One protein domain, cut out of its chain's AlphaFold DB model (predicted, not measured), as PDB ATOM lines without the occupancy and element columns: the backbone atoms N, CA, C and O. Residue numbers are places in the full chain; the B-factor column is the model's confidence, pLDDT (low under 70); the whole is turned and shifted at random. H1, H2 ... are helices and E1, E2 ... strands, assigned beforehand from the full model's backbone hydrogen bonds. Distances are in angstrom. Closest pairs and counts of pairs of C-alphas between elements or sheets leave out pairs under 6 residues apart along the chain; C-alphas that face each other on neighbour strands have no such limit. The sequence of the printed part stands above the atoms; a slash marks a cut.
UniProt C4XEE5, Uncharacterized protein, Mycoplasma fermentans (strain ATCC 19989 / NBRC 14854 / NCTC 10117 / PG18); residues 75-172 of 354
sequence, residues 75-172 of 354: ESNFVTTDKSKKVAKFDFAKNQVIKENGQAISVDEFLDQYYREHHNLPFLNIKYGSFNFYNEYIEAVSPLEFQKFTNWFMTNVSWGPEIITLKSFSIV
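This is residues 75 to 172 of the 354 residues of an uncharacterized protein of Mycoplasma fermentans (strain ATCC 19989 / NBRC 14854 / NCTC 10117 / PG18) (UniProt C4XEE5). One strongly twisted sheet of seven strands runs through this elongated domain and has two helices over it, H1 over E3 and E2 toward the E4 edge and H2 over E5 and E6 toward the E7 edge. From the end of H2 the chain swings away, so that residues 155 to 162 stick out, and it comes back through the short helix H3 to the last strand, E7. The printed part has 98 residues, with three named helices and seven named strands in the order E1 E2 E3 E4 H1 E5 E6 H2 H3 E7, of mixed class, helices and strands. The sheet is mixed, in the order E4 E3 E2 E1 E5 E6 E7, with E6 and E7 parallel and its other neighbour pairs antiparallel. The whole is compact, with a radius of gyration of the C-alphas of 13.7 A, and spans 43 by 27 by 25 A.

Begin with E1, residues 75 to 79, and its antiparallel neighbour E2, residues 86 to 91; they form a hairpin, where N 78 and O 88 are 2.8 A apart, within hydrogen-bond range. Go on to E3, residues 96 to 99, a hairpin with E2, and find N 98 and O 89 at 2.8 A. E4, residues 104 to 106, is an edge strand and a hairpin with E3, with N 105 and O 97 at 2.9 A. E1 to E4 are a meander, each strand the antiparallel neighbour of the one before. Next comes H1, residues 107 to 118, which is on the sheet at a height of 10.6 A, over E3 and E2; on the local plane it stands at 20 degrees to E3, along the strands. The closest C-alphas of E3 and H1 are those of Gln 96 and Val 107, 5.7 A apart. E5, residues 123 to 128, returns to E1 as its antiparallel neighbour, with N 77 and O 125 at 2.9 A. E6, residues 131 to 135, makes a hairpin with E5, with N 133 and O 126 at 2.8 A. H2, residues 143 to 156, is on the sheet at a height of 9.8 A, over E5 and E6; on the local plane it stands at 30.4 degrees to E5, only just slantwise to the strands. Its closest C-alphas to E6 are those of Thr 150 and Phe 133, 7.1 A apart. H1 and H2 are apart, but only just, at 8.1 A. H3, residues 161 to 165, is not on the sheet and is apart from H2. The edge strand E7, residues 168 to 171, is parallel to E6, with N 169 and O 132 at 2.8 A. E6, H2, H3 and E7 form a strand-helix-strand unit, two parallel neighbour strands with helices between, and its crossover is left-handed. In H1 and H2 every O i to N i+4 pair is within hydrogen-bond range; in H3 it is 0 of 1, with 1 of 2 O i to N i+3 pairs.

Find C-alpha 75 at (208.452, 355.917, 330.960), where E1 begins; it runs 12.1 A. E2 measures 14.2 A, E3 9.7 A and E4 7.1 A. H1 runs 16.2 A from C-alpha 107 at (222.190, 347.533, 334.394). E5 is 16.2 A long and E6 13.5 A. H2, the longest helix, runs 19.7 A, and H3 8.3 A. E7 runs 10.3 A to C-alpha 171 at (223.003, 365.541, 329.573).

The C-alphas farthest apart are those of Arg 116 and Pro 161, at 44.1 A. The printed part has no cut, and no link is long. Look at residues 156 to 168 for low confidence, with pLDDT under 70; the mean of the printed part is 83.7.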
ATOM      1  N   GLU A  75     208.009 357.046 331.784       88.19
ATOM      2  CA  GLU A  75     208.452 355.917 330.960       88.19
ATOM      3  C   GLU A  75     209.969 355.974 330.785       88.19
ATOM      4  O   GLU A  75     210.479 356.963 330.268       88.19
ATOM      5  N   SER A  76     210.696 354.915 331.144       91.62
ATOM      6  CA  SER A  76     212.144 354.833 330.925       91.62
ATOM      7  C   SER A  76     212.525 353.754 329.928       91.62
ATOM      8  O   SER A  76     212.142 352.589 330.045       91.62
ATOM      9  N   ASN A  77     213.305 354.148 328.928       93.94
ATOM     10  CA  ASN A  77     213.807 353.245 327.905       93.94
ATOM     11  C   ASN A  77     215.257 353.597 327.579       93.94
ATOM     12  O   ASN A  77     215.592 354.771 327.435       93.94
ATOM     13  N   PHE A  78     216.091 352.583 327.398       92.69
ATOM     14  CA  PHE A  78     217.345 352.733 326.682       92.69
ATOM     15  C   PHE A  78     217.049 352.888 325.196       92.69
ATOM     16  O   PHE A  78     216.223 352.161 324.636       92.69
ATOM     17  N   VAL A  79     217.708 353.850 324.570       92.94
ATOM     18  CA  VAL A  79     217.587 354.165 323.151       92.94
ATOM     19  C   VAL A  79     218.958 354.155 322.492       92.94
ATOM     20  O   VAL A  79     219.989 354.305 323.149       92.94
ATOM     21  N   THR A  80     218.964 353.978 321.178       89.44
ATOM     22  CA  THR A  80     220.167 354.091 320.353       89.44
ATOM     23  C   THR A  80     220.761 355.507 320.416       89.44
ATOM     24  O   THR A  80     220.082 356.467 320.788       89.44
ATOM     25  N   THR A  81     222.034 355.666 320.043       84.44
ATOM     26  CA  THR A  81     222.747 356.961 320.092       84.44
ATOM     27  C   THR A  81     222.139 358.032 319.179       84.44
ATOM     28  O   THR A  81     222.248 359.222 319.451       84.44
ATOM     29  N   ASP A  82     221.457 357.630 318.108       85.12
ATOM     30  CA  ASP A  82     220.674 358.509 317.229       85.12
ATOM     31  C   ASP A  82     219.255 358.801 317.770       85.12
ATOM     32  O   ASP A  82     218.474 359.500 317.126       85.12
ATOM     33  N   LYS A  83     218.911 358.265 318.950       86.25
ATOM     34  CA  LYS A  83     217.621 358.399 319.650       86.25
ATOM     35  C   LYS A  83     216.417 357.873 318.853       86.25
ATOM     36  O   LYS A  83     215.276 358.156 319.221       86.25
ATOM     37  N   SER A  84     216.644 357.107 317.782       84.81
ATOM     38  CA  SER A  84     215.587 356.685 316.854       84.81
ATOM     39  C   SER A  84     214.859 355.416 317.298       84.81
ATOM     40  O   SER A  84     213.664 355.267 317.029       84.81
ATOM     41  N   LYS A  85     215.547 354.507 318.001       88.62
ATOM     42  CA  LYS A  85     215.009 353.198 318.394       88.62
ATOM     43  C   LYS A  85     215.117 352.967 319.892       88.62
ATOM     44  O   LYS A  85     216.116 353.311 320.516       88.62
ATOM     45  N   LYS A  86     214.081 352.344 320.456       90.88
ATOM     46  CA  LYS A  86     214.111 351.782 321.811       90.88
ATOM     47  C   LYS A  86     214.828 350.436 321.750       90.88
ATOM     48  O   LYS A  86     214.574 349.666 320.836       90.88
ATOM     49  N   VAL A  87     215.715 350.196 322.703       90.19
ATOM     50  CA  VAL A  87     216.549 348.989 322.796       90.19
ATOM     51  C   VAL A  87     216.091 348.114 323.960       90.19
ATOM     52  O   VAL A  87     216.017 346.895 323.856       90.19
ATOM     53  N   ALA A  88     215.802 348.738 325.099       92.69
ATOM     54  CA  ALA A  88     215.352 348.043 326.295       92.69
ATOM     55  C   ALA A  88     214.575 348.995 327.202       92.69
ATOM     56  O   ALA A  88     214.698 350.216 327.095       92.69
ATOM     57  N   LYS A  89     213.789 348.447 328.124       93.88
ATOM     58  CA  LYS A  89     213.068 349.217 329.138       93.88
ATOM     59  C   LYS A  89     213.845 349.197 330.451       93.88
ATOM     60  O   LYS A  89     214.363 348.154 330.836       93.88
ATOM     61  N   PHE A  90     213.899 350.318 331.161       92.56
ATOM     62  CA  PHE A  90     214.463 350.356 332.512       92.56
ATOM     63  C   PHE A  90     213.338 350.235 333.551       92.56
ATOM     64  O   PHE A  90     212.286 350.858 333.419       92.56
ATOM     65  N   ASP A  91     213.522 349.400 334.570       90.62
ATOM     66  CA  ASP A  91     212.601 349.278 335.701       90.62
ATOM     67  C   ASP A  91     213.178 350.015 336.911       90.62
ATOM     68  O   ASP A  91     214.131 349.559 337.549       90.62
ATOM     69  N   PHE A  92     212.562 351.152 337.238       85.31
ATOM     70  CA  PHE A  92     212.957 352.005 338.356       85.31
ATOM     71  C   PHE A  92     212.868 351.312 339.716       85.31
ATOM     72  O   PHE A  92     213.694 351.565 340.586       85.31
ATOM     73  N   ALA A  93     211.861 350.459 339.923       85.00
ATOM     74  CA  ALA A  93     211.589 349.885 341.239       85.00
ATOM     75  C   ALA A  93     212.615 348.811 341.609       85.00
ATOM     76  O   ALA A  93     212.944 348.632 342.780       85.00
ATOM     77  N   LYS A  94     213.109 348.093 340.597       86.38
ATOM     78  CA  LYS A  94     214.037 346.972 340.767       86.38
ATOM     79  C   LYS A  94     215.470 347.302 340.363       86.38
ATOM     80  O   LYS A  94     216.343 346.471 340.584       86.38
ATOM     81  N   ASN A  95     215.708 348.483 339.787       88.62
ATOM     82  CA  ASN A  95     216.994 348.887 339.216       88.62
ATOM     83  C   ASN A  95     217.537 347.847 338.214       88.62
ATOM     84  O   ASN A  95     218.674 347.386 338.309       88.62
ATOM     85  N   GLN A  96     216.683 347.430 337.279       91.50
ATOM     86  CA  GLN A  96     216.969 346.372 336.305       91.50
ATOM     87  C   GLN A  96     216.580 346.800 334.893       91.50
ATOM     88  O   GLN A  96     215.741 347.679 334.699       91.50
ATOM     89  N   VAL A  97     217.175 346.148 333.899       92.56
ATOM     90  CA  VAL A  97     216.860 346.354 332.486       92.56
ATOM     91  C   VAL A  97     216.035 345.183 331.976       92.56
ATOM     92  O   VAL A  97     216.448 344.032 332.079       92.56
ATOM     93  N   ILE A  98     214.868 345.485 331.415       92.50
ATOM     94  CA  ILE A  98     213.979 344.530 330.760       92.50
ATOM     95  C   ILE A  98     214.239 344.624 329.256       92.50
ATOM     96  O   ILE A  98     213.887 345.618 328.612       92.50
ATOM     97  N   LYS A  99     214.874 343.595 328.697       88.94
ATOM     98  CA  LYS A  99     215.098 343.471 327.250       88.94
ATOM     99  C   LYS A  99     213.778 343.270 326.497       88.94
ATOM    100  O   LYS A  99     212.768 342.895 327.091       88.94
ATOM    101  N   GLU A 100     213.785 343.452 325.175       78.81
ATOM    102  CA  GLU A 100     212.596 343.225 324.329       78.81
ATOM    103  C   GLU A 100     212.027 341.801 324.447       78.81
ATOM    104  O   GLU A 100     210.818 341.606 324.352       78.81
ATOM    105  N   ASN A 101     212.880 340.813 324.732       81.56
ATOM    106  CA  ASN A 101     212.478 339.424 324.978       81.56
ATOM    107  C   ASN A 101     211.841 339.190 326.370       81.56
ATOM    108  O   ASN A 101     211.522 338.053 326.709       81.56
ATOM    109  N   GLY A 102     211.681 340.236 327.189       83.81
ATOM    110  CA  GLY A 102     211.110 340.174 328.537       83.81
ATOM    111  C   GLY A 102     212.087 339.745 329.637       83.81
ATOM    112  O   GLY A 102     211.698 339.698 330.803       83.81
ATOM    113  N   GLN A 103     213.346 339.452 329.305       88.56
ATOM    114  CA  GLN A 103     214.358 339.066 330.284       88.56
ATOM    115  C   GLN A 103     214.815 340.280 331.102       88.56
ATOM    116  O   GLN A 103     215.216 341.299 330.535       88.56
ATOM    117  N   ALA A 104     214.790 340.146 332.429       91.00
ATOM    118  CA  ALA A 104     215.345 341.126 333.355       91.00
ATOM    119  C   ALA A 104     216.817 340.808 333.642       91.00
ATOM    120  O   ALA A 104     217.140 339.688 334.044       91.00
ATOM    121  N   ILE A 105     217.695 341.786 333.440       93.56
ATOM    122  CA  ILE A 105     219.129 341.698 333.747       93.56
ATOM    123  C   ILE A 105     219.590 342.938 334.517       93.56
ATOM    124  O   ILE A 105     218.862 343.936 334.595       93.56
ATOM    125  N   SER A 106     220.783 342.882 335.114       93.06
ATOM    126  CA  SER A 106     221.346 344.057 335.782       93.06
ATOM    127  C   SER A 106     221.716 345.144 334.765       93.06
ATOM    128  O   SER A 106     221.898 344.878 333.574       93.06
ATOM    129  N   VAL A 107     221.796 346.391 335.233       90.50
ATOM    130  CA  VAL A 107     222.190 347.533 334.394       90.50
ATOM    131  C   VAL A 107     223.595 347.336 333.830       90.50
ATOM    132  O   VAL A 107     223.780 347.492 332.627       90.50
ATOM    133  N   ASP A 108     224.554 346.945 334.667       91.38
ATOM    134  CA  ASP A 108     225.951 346.800 334.253       91.38
ATOM    135  C   ASP A 108     226.111 345.674 333.225       91.38
ATOM    136  O   ASP A 108     226.723 345.875 332.179       91.38
ATOM    137  N   GLU A 109     225.459 344.525 333.445       92.44
ATOM    138  CA  GLU A 109     225.453 343.426 332.469       92.44
ATOM    139  C   GLU A 109     224.826 343.842 331.135       92.44
ATOM    140  O   GLU A 109     225.292 343.422 330.074       92.44
ATOM    141  N   PHE A 110     223.770 344.661 331.167       93.81
ATOM    142  CA  PHE A 110     223.139 345.168 329.953       93.81
ATOM    143  C   PHE A 110     224.075 346.094 329.176       93.81
ATOM    144  O   PHE A 110     224.243 345.907 327.969       93.81
ATOM    145  N   LEU A 111     224.683 347.071 329.854       92.31
ATOM    146  CA  LEU A 111     225.588 348.038 329.235       92.31
ATOM    147  C   LEU A 111     226.831 347.345 328.663       92.31
ATOM    148  O   LEU A 111     227.215 347.633 327.530       92.31
ATOM    149  N   ASP A 112     227.391 346.374 329.385       92.88
ATOM    150  CA  ASP A 112     228.520 345.561 328.932       92.88
ATOM    151  C   ASP A 112     228.195 344.742 327.681       92.88
ATOM    152  O   ASP A 112     229.011 344.652 326.762       92.88
ATOM    153  N   GLN A 113     227.024 344.100 327.644       91.38
ATOM    154  CA  GLN A 113     226.593 343.318 326.483       91.38
ATOM    155  C   GLN A 113     226.362 344.222 325.275       91.38
ATOM    156  O   GLN A 113     226.856 343.931 324.188       91.38
ATOM    157  N   TYR A 114     225.671 345.344 325.481       90.69
ATOM    158  CA  TYR A 114     225.388 346.306 324.425       90.69
ATOM    159  C   TYR A 114     226.679 346.919 323.857       90.69
ATOM    160  O   TYR A 114     226.836 347.013 322.641       90.69
ATOM    161  N   TYR A 115     227.641 347.270 324.716       91.19
ATOM    162  CA  TYR A 115     228.932 347.809 324.286       91.19
ATOM    163  C   TYR A 115     229.755 346.797 323.480       91.19
ATOM    164  O   TYR A 115     230.378 347.164 322.485       91.19
ATOM    165  N   ARG A 116     229.743 345.516 323.870       91.62
ATOM    166  CA  ARG A 116     230.434 344.455 323.117       91.62
ATOM    167  C   ARG A 116     229.844 344.242 321.725       91.62
ATOM    168  O   ARG A 116     230.595 343.923 320.811       91.62
ATOM    169  N   GLU A 117     228.533 344.407 321.572       90.00
ATOM    170  CA  GLU A 117     227.832 344.196 320.301       90.00
ATOM    171  C   GLU A 117     227.918 345.412 319.364       90.00
ATOM    172  O   GLU A 117     228.128 345.254 318.163       90.00
ATOM    173  N   HIS A 118     227.776 346.625 319.901       87.25
ATOM    174  CA  HIS A 118     227.624 347.845 319.098       87.25
ATOM    175  C   HIS A 118     228.814 348.812 319.175       87.25
ATOM    176  O   HIS A 118     228.826 349.820 318.467       87.25
ATOM    177  N   HIS A 119     229.815 348.529 320.017       86.50
ATOM    178  CA  HIS A 119     230.989 349.379 320.274       86.50
ATOM    179  C   HIS A 119     230.661 350.809 320.745       86.50
ATOM    180  O   HIS A 119     231.509 351.703 320.705       86.50
ATOM    181  N   ASN A 120     229.439 351.038 321.222       86.50
ATOM    182  CA  ASN A 120     228.991 352.282 321.832       86.50
ATOM    183  C   ASN A 120     228.015 351.990 322.978       86.50
ATOM    184  O   ASN A 120     227.490 350.885 323.096       86.50
ATOM    185  N   LEU A 121     227.805 352.972 323.855       89.31
ATOM    186  CA  LEU A 121     226.826 352.870 324.937       89.31
ATOM    187  C   LEU A 121     225.480 353.465 324.493       89.31
ATOM    188  O   LEU A 121     225.472 354.458 323.758       89.31
ATOM    189  N   PRO A 122     224.346 352.893 324.934       92.12
ATOM    190  CA  PRO A 122     223.030 353.441 324.647       92.12
ATOM    191  C   PRO A 122     222.760 354.673 325.520       92.12
ATOM    192  O   PRO A 122     223.380 354.865 326.567       92.12
ATOM    193  N   PHE A 123     221.783 355.487 325.128       93.06
ATOM    194  CA  PHE A 123     221.315 356.605 325.947       93.06
ATOM    195  C   PHE A 123     220.097 356.189 326.758       93.06
ATOM    196  O   PHE A 123     219.235 355.460 326.270       93.06
ATOM    197  N   LEU A 124     219.983 356.675 327.990       93.31
ATOM    198  CA  LEU A 124     218.774 356.471 328.784       93.31
ATOM    199  C   LEU A 124     217.806 357.629 328.539       93.31
ATOM    200  O   LEU A 124     218.144 358.779 328.795       93.31
ATOM    201  N   ASN A 125     216.597 357.326 328.072       93.50
ATOM    202  CA  ASN A 125     215.504 358.286 327.960       93.50
ATOM    203  C   ASN A 125     214.485 358.057 329.081       93.50
ATOM    204  O   ASN A 125     213.913 356.969 329.169       93.50
ATOM    205  N   ILE A 126     214.221 359.081 329.893       90.81
ATOM    206  CA  ILE A 126     213.106 359.131 330.838       90.81
ATOM    207  C   ILE A 126     212.095 360.160 330.337       90.81
ATOM    208  O   ILE A 126     212.382 361.351 330.250       90.81
ATOM    209  N   LYS A 127     210.886 359.706 330.026       87.44
ATOM    210  CA  LYS A 127     209.826 360.525 329.450       87.44
ATOM    211  C   LYS A 127     208.731 360.800 330.473       87.44
ATOM    212  O   LYS A 127     208.145 359.866 331.015       87.44
ATOM    213  N   TYR A 128     208.416 362.078 330.666       82.00
ATOM    214  CA  TYR A 128     207.281 362.554 331.453       82.00
ATOM    215  C   TYR A 128     206.311 363.274 330.519       82.00
ATOM    216  O   TYR A 128     206.565 364.398 330.087       82.00
ATOM    217  N   GLY A 129     205.203 362.623 330.162       76.19
ATOM    218  CA  GLY A 129     204.233 363.223 329.249       76.19
ATOM    219  C   GLY A 129     204.822 363.483 327.859       76.19
ATOM    220  O   GLY A 129     205.212 362.548 327.161       76.19
ATOM    221  N   SER A 130     204.890 364.746 327.439       72.06
ATOM    222  CA  SER A 130     205.515 365.172 326.176       72.06
ATOM    223  C   SER A 130     207.015 365.482 326.289       72.06
ATOM    224  O   SER A 130     207.675 365.637 325.261       72.06
ATOM    225  N   PHE A 131     207.563 365.530 327.506       77.12
ATOM    226  CA  PHE A 131     208.938 365.940 327.774       77.12
ATOM    227  C   PHE A 131     209.879 364.733 327.900       77.12
ATOM    228  O   PHE A 131     209.557 363.759 328.583       77.12
ATOM    229  N   ASN A 132     211.053 364.794 327.262       85.50
ATOM    230  CA  ASN A 132     212.056 363.719 327.293       85.50
ATOM    231  C   ASN A 132     213.333 364.169 328.006       85.50
ATOM    232  O   ASN A 132     213.898 365.201 327.655       85.50
ATOM    233  N   PHE A 133     213.822 363.368 328.946       88.00
ATOM    234  CA  PHE A 133     215.126 363.527 329.578       88.00
ATOM    235  C   PHE A 133     216.078 362.471 329.030       88.00
ATOM    236  O   PHE A 133     215.868 361.283 329.251       88.00
ATOM    237  N   TYR A 134     217.136 362.896 328.357       90.38
ATOM    238  CA  TYR A 134     218.173 362.017 327.841       90.38
ATOM    239  C   TYR A 134     219.416 362.097 328.725       90.38
ATOM    240  O   TYR A 134     219.961 363.175 328.957       90.38
ATOM    241  N   ASN A 135     219.876 360.947 329.195       90.75
ATOM    242  CA  ASN A 135     221.207 360.780 329.750       90.75
ATOM    243  C   ASN A 135     222.089 360.166 328.668       90.75
ATOM    244  O   ASN A 135     222.036 358.957 328.424       90.75
ATOM    245  N   GLU A 136     222.864 361.016 327.999       88.38
ATOM    246  CA  GLU A 136     223.881 360.568 327.053       88.38
ATOM    247  C   GLU A 136     225.175 360.176 327.773       88.38
ATOM    248  O   GLU A 136     226.024 359.539 327.163       88.38
ATOM    249  N   TYR A 137     225.309 360.498 329.066       84.31
ATOM    250  CA  TYR A 137     226.494 360.269 329.894       84.31
ATOM    251  C   TYR A 137     226.285 359.137 330.907       84.31
ATOM    252  O   TYR A 137     226.517 359.272 332.111       84.31
ATOM    253  N   ILE A 138     225.799 358.005 330.394       86.69
ATOM    254  CA  ILE A 138     225.380 356.842 331.185       86.69
ATOM    255  C   ILE A 138     226.529 356.195 331.971       86.69
ATOM    256  O   ILE A 138     226.294 355.569 332.998       86.69
ATOM    257  N   GLU A 139     227.769 356.371 331.512       82.88
ATOM    258  CA  GLU A 139     228.969 355.883 332.193       82.88
ATOM    259  C   GLU A 139     229.306 356.657 333.475       82.88
ATOM    260  O   GLU A 139     229.957 356.114 334.363       82.88
ATOM    261  N   ALA A 140     228.881 357.918 333.574       81.75
ATOM    262  CA  ALA A 140     229.195 358.791 334.703       81.75
ATOM    263  C   ALA A 140     227.980 358.997 335.611       81.75
ATOM    264  O   ALA A 140     228.121 359.124 336.826       81.75
ATOM    265  N   VAL A 141     226.776 359.018 335.031       85.00
ATOM    266  CA  VAL A 141     225.517 359.164 335.763       85.00
ATOM    267  C   VAL A 141     224.720 357.875 335.635       85.00
ATOM    268  O   VAL A 141     224.186 357.566 334.569       85.00
ATOM    269  N   SER A 142     224.600 357.139 336.742       90.00
ATOM    270  CA  SER A 142     223.843 355.887 336.763       90.00
ATOM    271  C   SER A 142     222.349 356.120 336.465       90.00
ATOM    272  O   SER A 142     221.806 357.181 336.799       90.00
ATOM    273  N   PRO A 143     221.635 355.135 335.881       90.62
ATOM    274  CA  PRO A 143     220.203 355.255 335.595       90.62
ATOM    275  C   PRO A 143     219.340 355.667 336.789       90.62
ATOM    276  O   PRO A 143     218.395 356.442 336.639       90.62
ATOM    277  N   LEU A 144     219.672 355.153 337.975       90.38
ATOM    278  CA  LEU A 144     218.932 355.422 339.204       90.38
ATOM    279  C   LEU A 144     219.140 356.863 339.685       90.38
ATOM    280  O   LEU A 144     218.176 357.534 340.054       90.38
ATOM    281  N   GLU A 145     220.377 357.365 339.656       89.06
ATOM    282  CA  GLU A 145     220.657 358.761 340.007       89.06
ATOM    283  C   GLU A 145     220.037 359.720 338.990       89.06
ATOM    284  O   GLU A 145     219.429 360.724 339.371       89.06
ATOM    285  N   PHE A 146     220.082 359.371 337.701       90.44
ATOM    286  CA  PHE A 146     219.410 360.153 336.671       90.44
ATOM    287  C   PHE A 146     217.895 360.214 336.903       90.44
ATOM    288  O   PHE A 146     217.322 361.296 336.847       90.44
ATOM    289  N   GLN A 147     217.245 359.101 337.259       89.31
ATOM    290  CA  GLN A 147     215.823 359.099 337.622       89.31
ATOM    291  C   GLN A 147     215.523 360.020 338.813       89.31
ATOM    292  O   GLN A 147     214.540 360.765 338.786       89.31
ATOM    293  N   LYS A 148     216.338 359.978 339.875       88.19
ATOM    294  CA  LYS A 148     216.151 360.869 341.031       88.19
ATOM    295  C   LYS A 148     216.223 362.329 340.603       88.19
ATOM    296  O   LYS A 148     215.366 363.119 340.997       88.19
ATOM    297  N   PHE A 149     217.199 362.662 339.760       86.56
ATOM    298  CA  PHE A 149     217.335 363.992 339.187       86.56
ATOM    299  C   PHE A 149     216.105 364.387 338.363       86.56
ATOM    300  O   PHE A 149     215.538 365.447 338.616       86.56
ATOM    301  N   THR A 150     215.639 363.549 337.432       86.75
ATOM    302  CA  THR A 150     214.477 363.893 336.598       86.75
ATOM    303  C   THR A 150     213.210 364.060 337.432       86.75
ATOM    304  O   THR A 150     212.427 364.975 337.189       86.75
ATOM    305  N   ASN A 151     213.027 363.228 338.462       85.25
ATOM    306  CA  ASN A 151     211.906 363.351 339.388       85.25
ATOM    307  C   ASN A 151     211.982 364.650 340.206       85.25
ATOM    308  O   ASN A 151     210.996 365.379 340.311       85.25
ATOM    309  N   TRP A 152     213.161 364.970 340.748       84.19
ATOM    310  CA  TRP A 152     213.389 366.232 341.448       84.19
ATOM    311  C   TRP A 152     213.130 367.429 340.531       84.19
ATOM    312  O   TRP A 152     212.421 368.348 340.937       84.19
ATOM    313  N   PHE A 153     213.633 367.390 339.297       79.56
ATOM    314  CA  PHE A 153     213.505 368.457 338.307       79.56
ATOM    315  C   PHE A 153     212.041 368.728 337.952       79.56
ATOM    316  O   PHE A 153     211.613 369.880 337.938       79.56
ATOM    317  N   MET A 154     211.256 367.671 337.726       76.75
ATOM    318  CA  MET A 154     209.825 367.791 337.433       76.75
ATOM    319  C   MET A 154     208.997 368.264 338.636       76.75
ATOM    320  O   MET A 154     207.944 368.861 338.440       76.75
ATOM    321  N   THR A 155     209.454 368.002 339.866       76.75
ATOM    322  CA  THR A 155     208.702 368.325 341.093       76.75
ATOM    323  C   THR A 155     209.047 369.703 341.662       76.75
ATOM    324  O   THR A 155     208.173 370.397 342.171       76.75
ATOM    325  N   ASN A 156     210.324 370.097 341.621       69.25
ATOM    326  CA  ASN A 156     210.837 371.245 342.379       69.25
ATOM    327  C   ASN A 156     211.126 372.467 341.513       69.25
ATOM    328  O   ASN A 156     211.141 373.586 342.026       69.25
ATOM    329  N   VAL A 157     211.377 372.288 340.215       67.81
ATOM    330  CA  VAL A 157     211.648 373.429 339.346       67.81
ATOM    331  C   VAL A 157     210.316 374.014 338.891       67.81
ATOM    332  O   VAL A 157     209.502 373.346 338.257       67.81
ATOM    333  N   SER A 158     210.073 375.269 339.267       55.19
ATOM    334  CA  SER A 158     208.865 375.996 338.883       55.19
ATOM    335  C   SER A 158     208.981 376.454 337.438       55.19
ATOM    336  O   SER A 158     209.709 377.396 337.131       55.19
ATOM    337  N   TRP A 159     208.253 375.788 336.550       62.50
ATOM    338  CA  TRP A 159     208.150 376.196 335.157       62.50
ATOM    339  C   TRP A 159     206.924 377.085 334.973       62.50
ATOM    340  O   TRP A 159     205.816 376.727 335.373       62.50
ATOM    341  N   GLY A 160     207.119 378.252 334.361       50.03
ATOM    342  CA  GLY A 160     206.011 379.067 333.873       50.03
ATOM    343  C   GLY A 160     205.275 378.391 332.699       50.03
ATOM    344  O   GLY A 160     205.567 377.245 332.349       50.03
ATOM    345  N   PRO A 161     204.363 379.103 332.011       49.22
ATOM    346  CA  PRO A 161     203.672 378.608 330.806       49.22
ATOM    347  C   PRO A 161     204.605 378.178 329.648       49.22
ATOM    348  O   PRO A 161     204.148 377.622 328.652       49.22
ATOM    349  N   GLU A 162     205.914 378.387 329.793       50.06
ATOM    350  CA  GLU A 162     206.980 378.039 328.853       50.06
ATOM    351  C   GLU A 162     207.340 376.535 328.830       50.06
ATOM    352  O   GLU A 162     207.990 376.095 327.891       50.06
ATOM    353  N   ILE A 163     206.886 375.686 329.769       53.38
ATOM    354  CA  ILE A 163     207.156 374.230 329.664       53.38
ATOM    355  C   ILE A 163     206.497 373.587 328.434       53.38
ATOM    356  O   ILE A 163     206.993 372.595 327.906       53.38
ATOM    357  N   ILE A 164     205.405 374.180 327.933       54.06
ATOM    358  CA  ILE A 164     204.707 373.725 326.720       54.06
ATOM    359  C   ILE A 164     205.622 373.845 325.494       54.06
ATOM    360  O   ILE A 164     205.520 373.051 324.557       54.06
ATOM    361  N   THR A 165     206.538 374.815 325.505       55.53
ATOM    362  CA  THR A 165     207.517 375.011 324.440       55.53
ATOM    363  C   THR A 165     208.818 374.264 324.701       55.53
ATOM    364  O   THR A 165     209.715 374.367 323.881       55.53
ATOM    365  N   LEU A 166     208.960 373.464 325.764       63.31
ATOM    366  CA  LEU A 166     210.146 372.635 325.985       63.31
ATOM    367  C   LEU A 166     209.846 371.160 325.643       63.31
ATOM    368  O   LEU A 166     208.932 370.543 326.172       63.31
ATOM    369  N   LYS A 167     210.632 370.576 324.735       67.06
ATOM    370  CA  LYS A 167     210.529 369.190 324.242       67.06
ATOM    371  C   LYS A 167     211.496 368.226 324.925       67.06
ATOM    372  O   LYS A 167     211.169 367.045 325.062       67.06
ATOM    373  N   SER A 168     212.703 368.674 325.281       69.88
ATOM    374  CA  SER A 168     213.684 367.769 325.890       69.88
ATOM    375  C   SER A 168     214.752 368.436 326.749       69.88
ATOM    376  O   SER A 168     215.106 369.593 326.537       69.88
ATOM    377  N   PHE A 169     215.274 367.663 327.696       77.94
ATOM    378  CA  PHE A 169     216.492 367.917 328.451       77.94
ATOM    379  C   PHE A 169     217.516 366.835 328.094       77.94
ATOM    380  O   PHE A 169     217.153 365.663 328.026       77.94
ATOM    381  N   SER A 170     218.776 367.195 327.872       75.00
ATOM    382  CA  SER A 170     219.845 366.240 327.551       75.00
ATOM    383  C   SER A 170     221.089 366.528 328.379       75.00
ATOM    384  O   SER A 170     221.573 367.658 328.360       75.00
ATOM    385  N   ILE A 171     221.625 365.520 329.068       74.75
ATOM    386  CA  ILE A 171     223.003 365.541 329.573       74.75
ATOM    387  C   ILE A 171     223.880 364.998 328.453       74.75
ATOM    388  O   ILE A 171     223.694 363.849 328.062       74.75
ATOM    389  N   VAL A 172     224.783 365.821 327.923       70.94
ATOM    390  CA  VAL A 172     225.563 365.531 326.710       70.94
ATOM    391  C   VAL A 172     227.041 365.368 327.060       70.94
ATOM    392  O   VAL A 172     227.546 366.090 327.917       70.94
TER     393      VAL A 172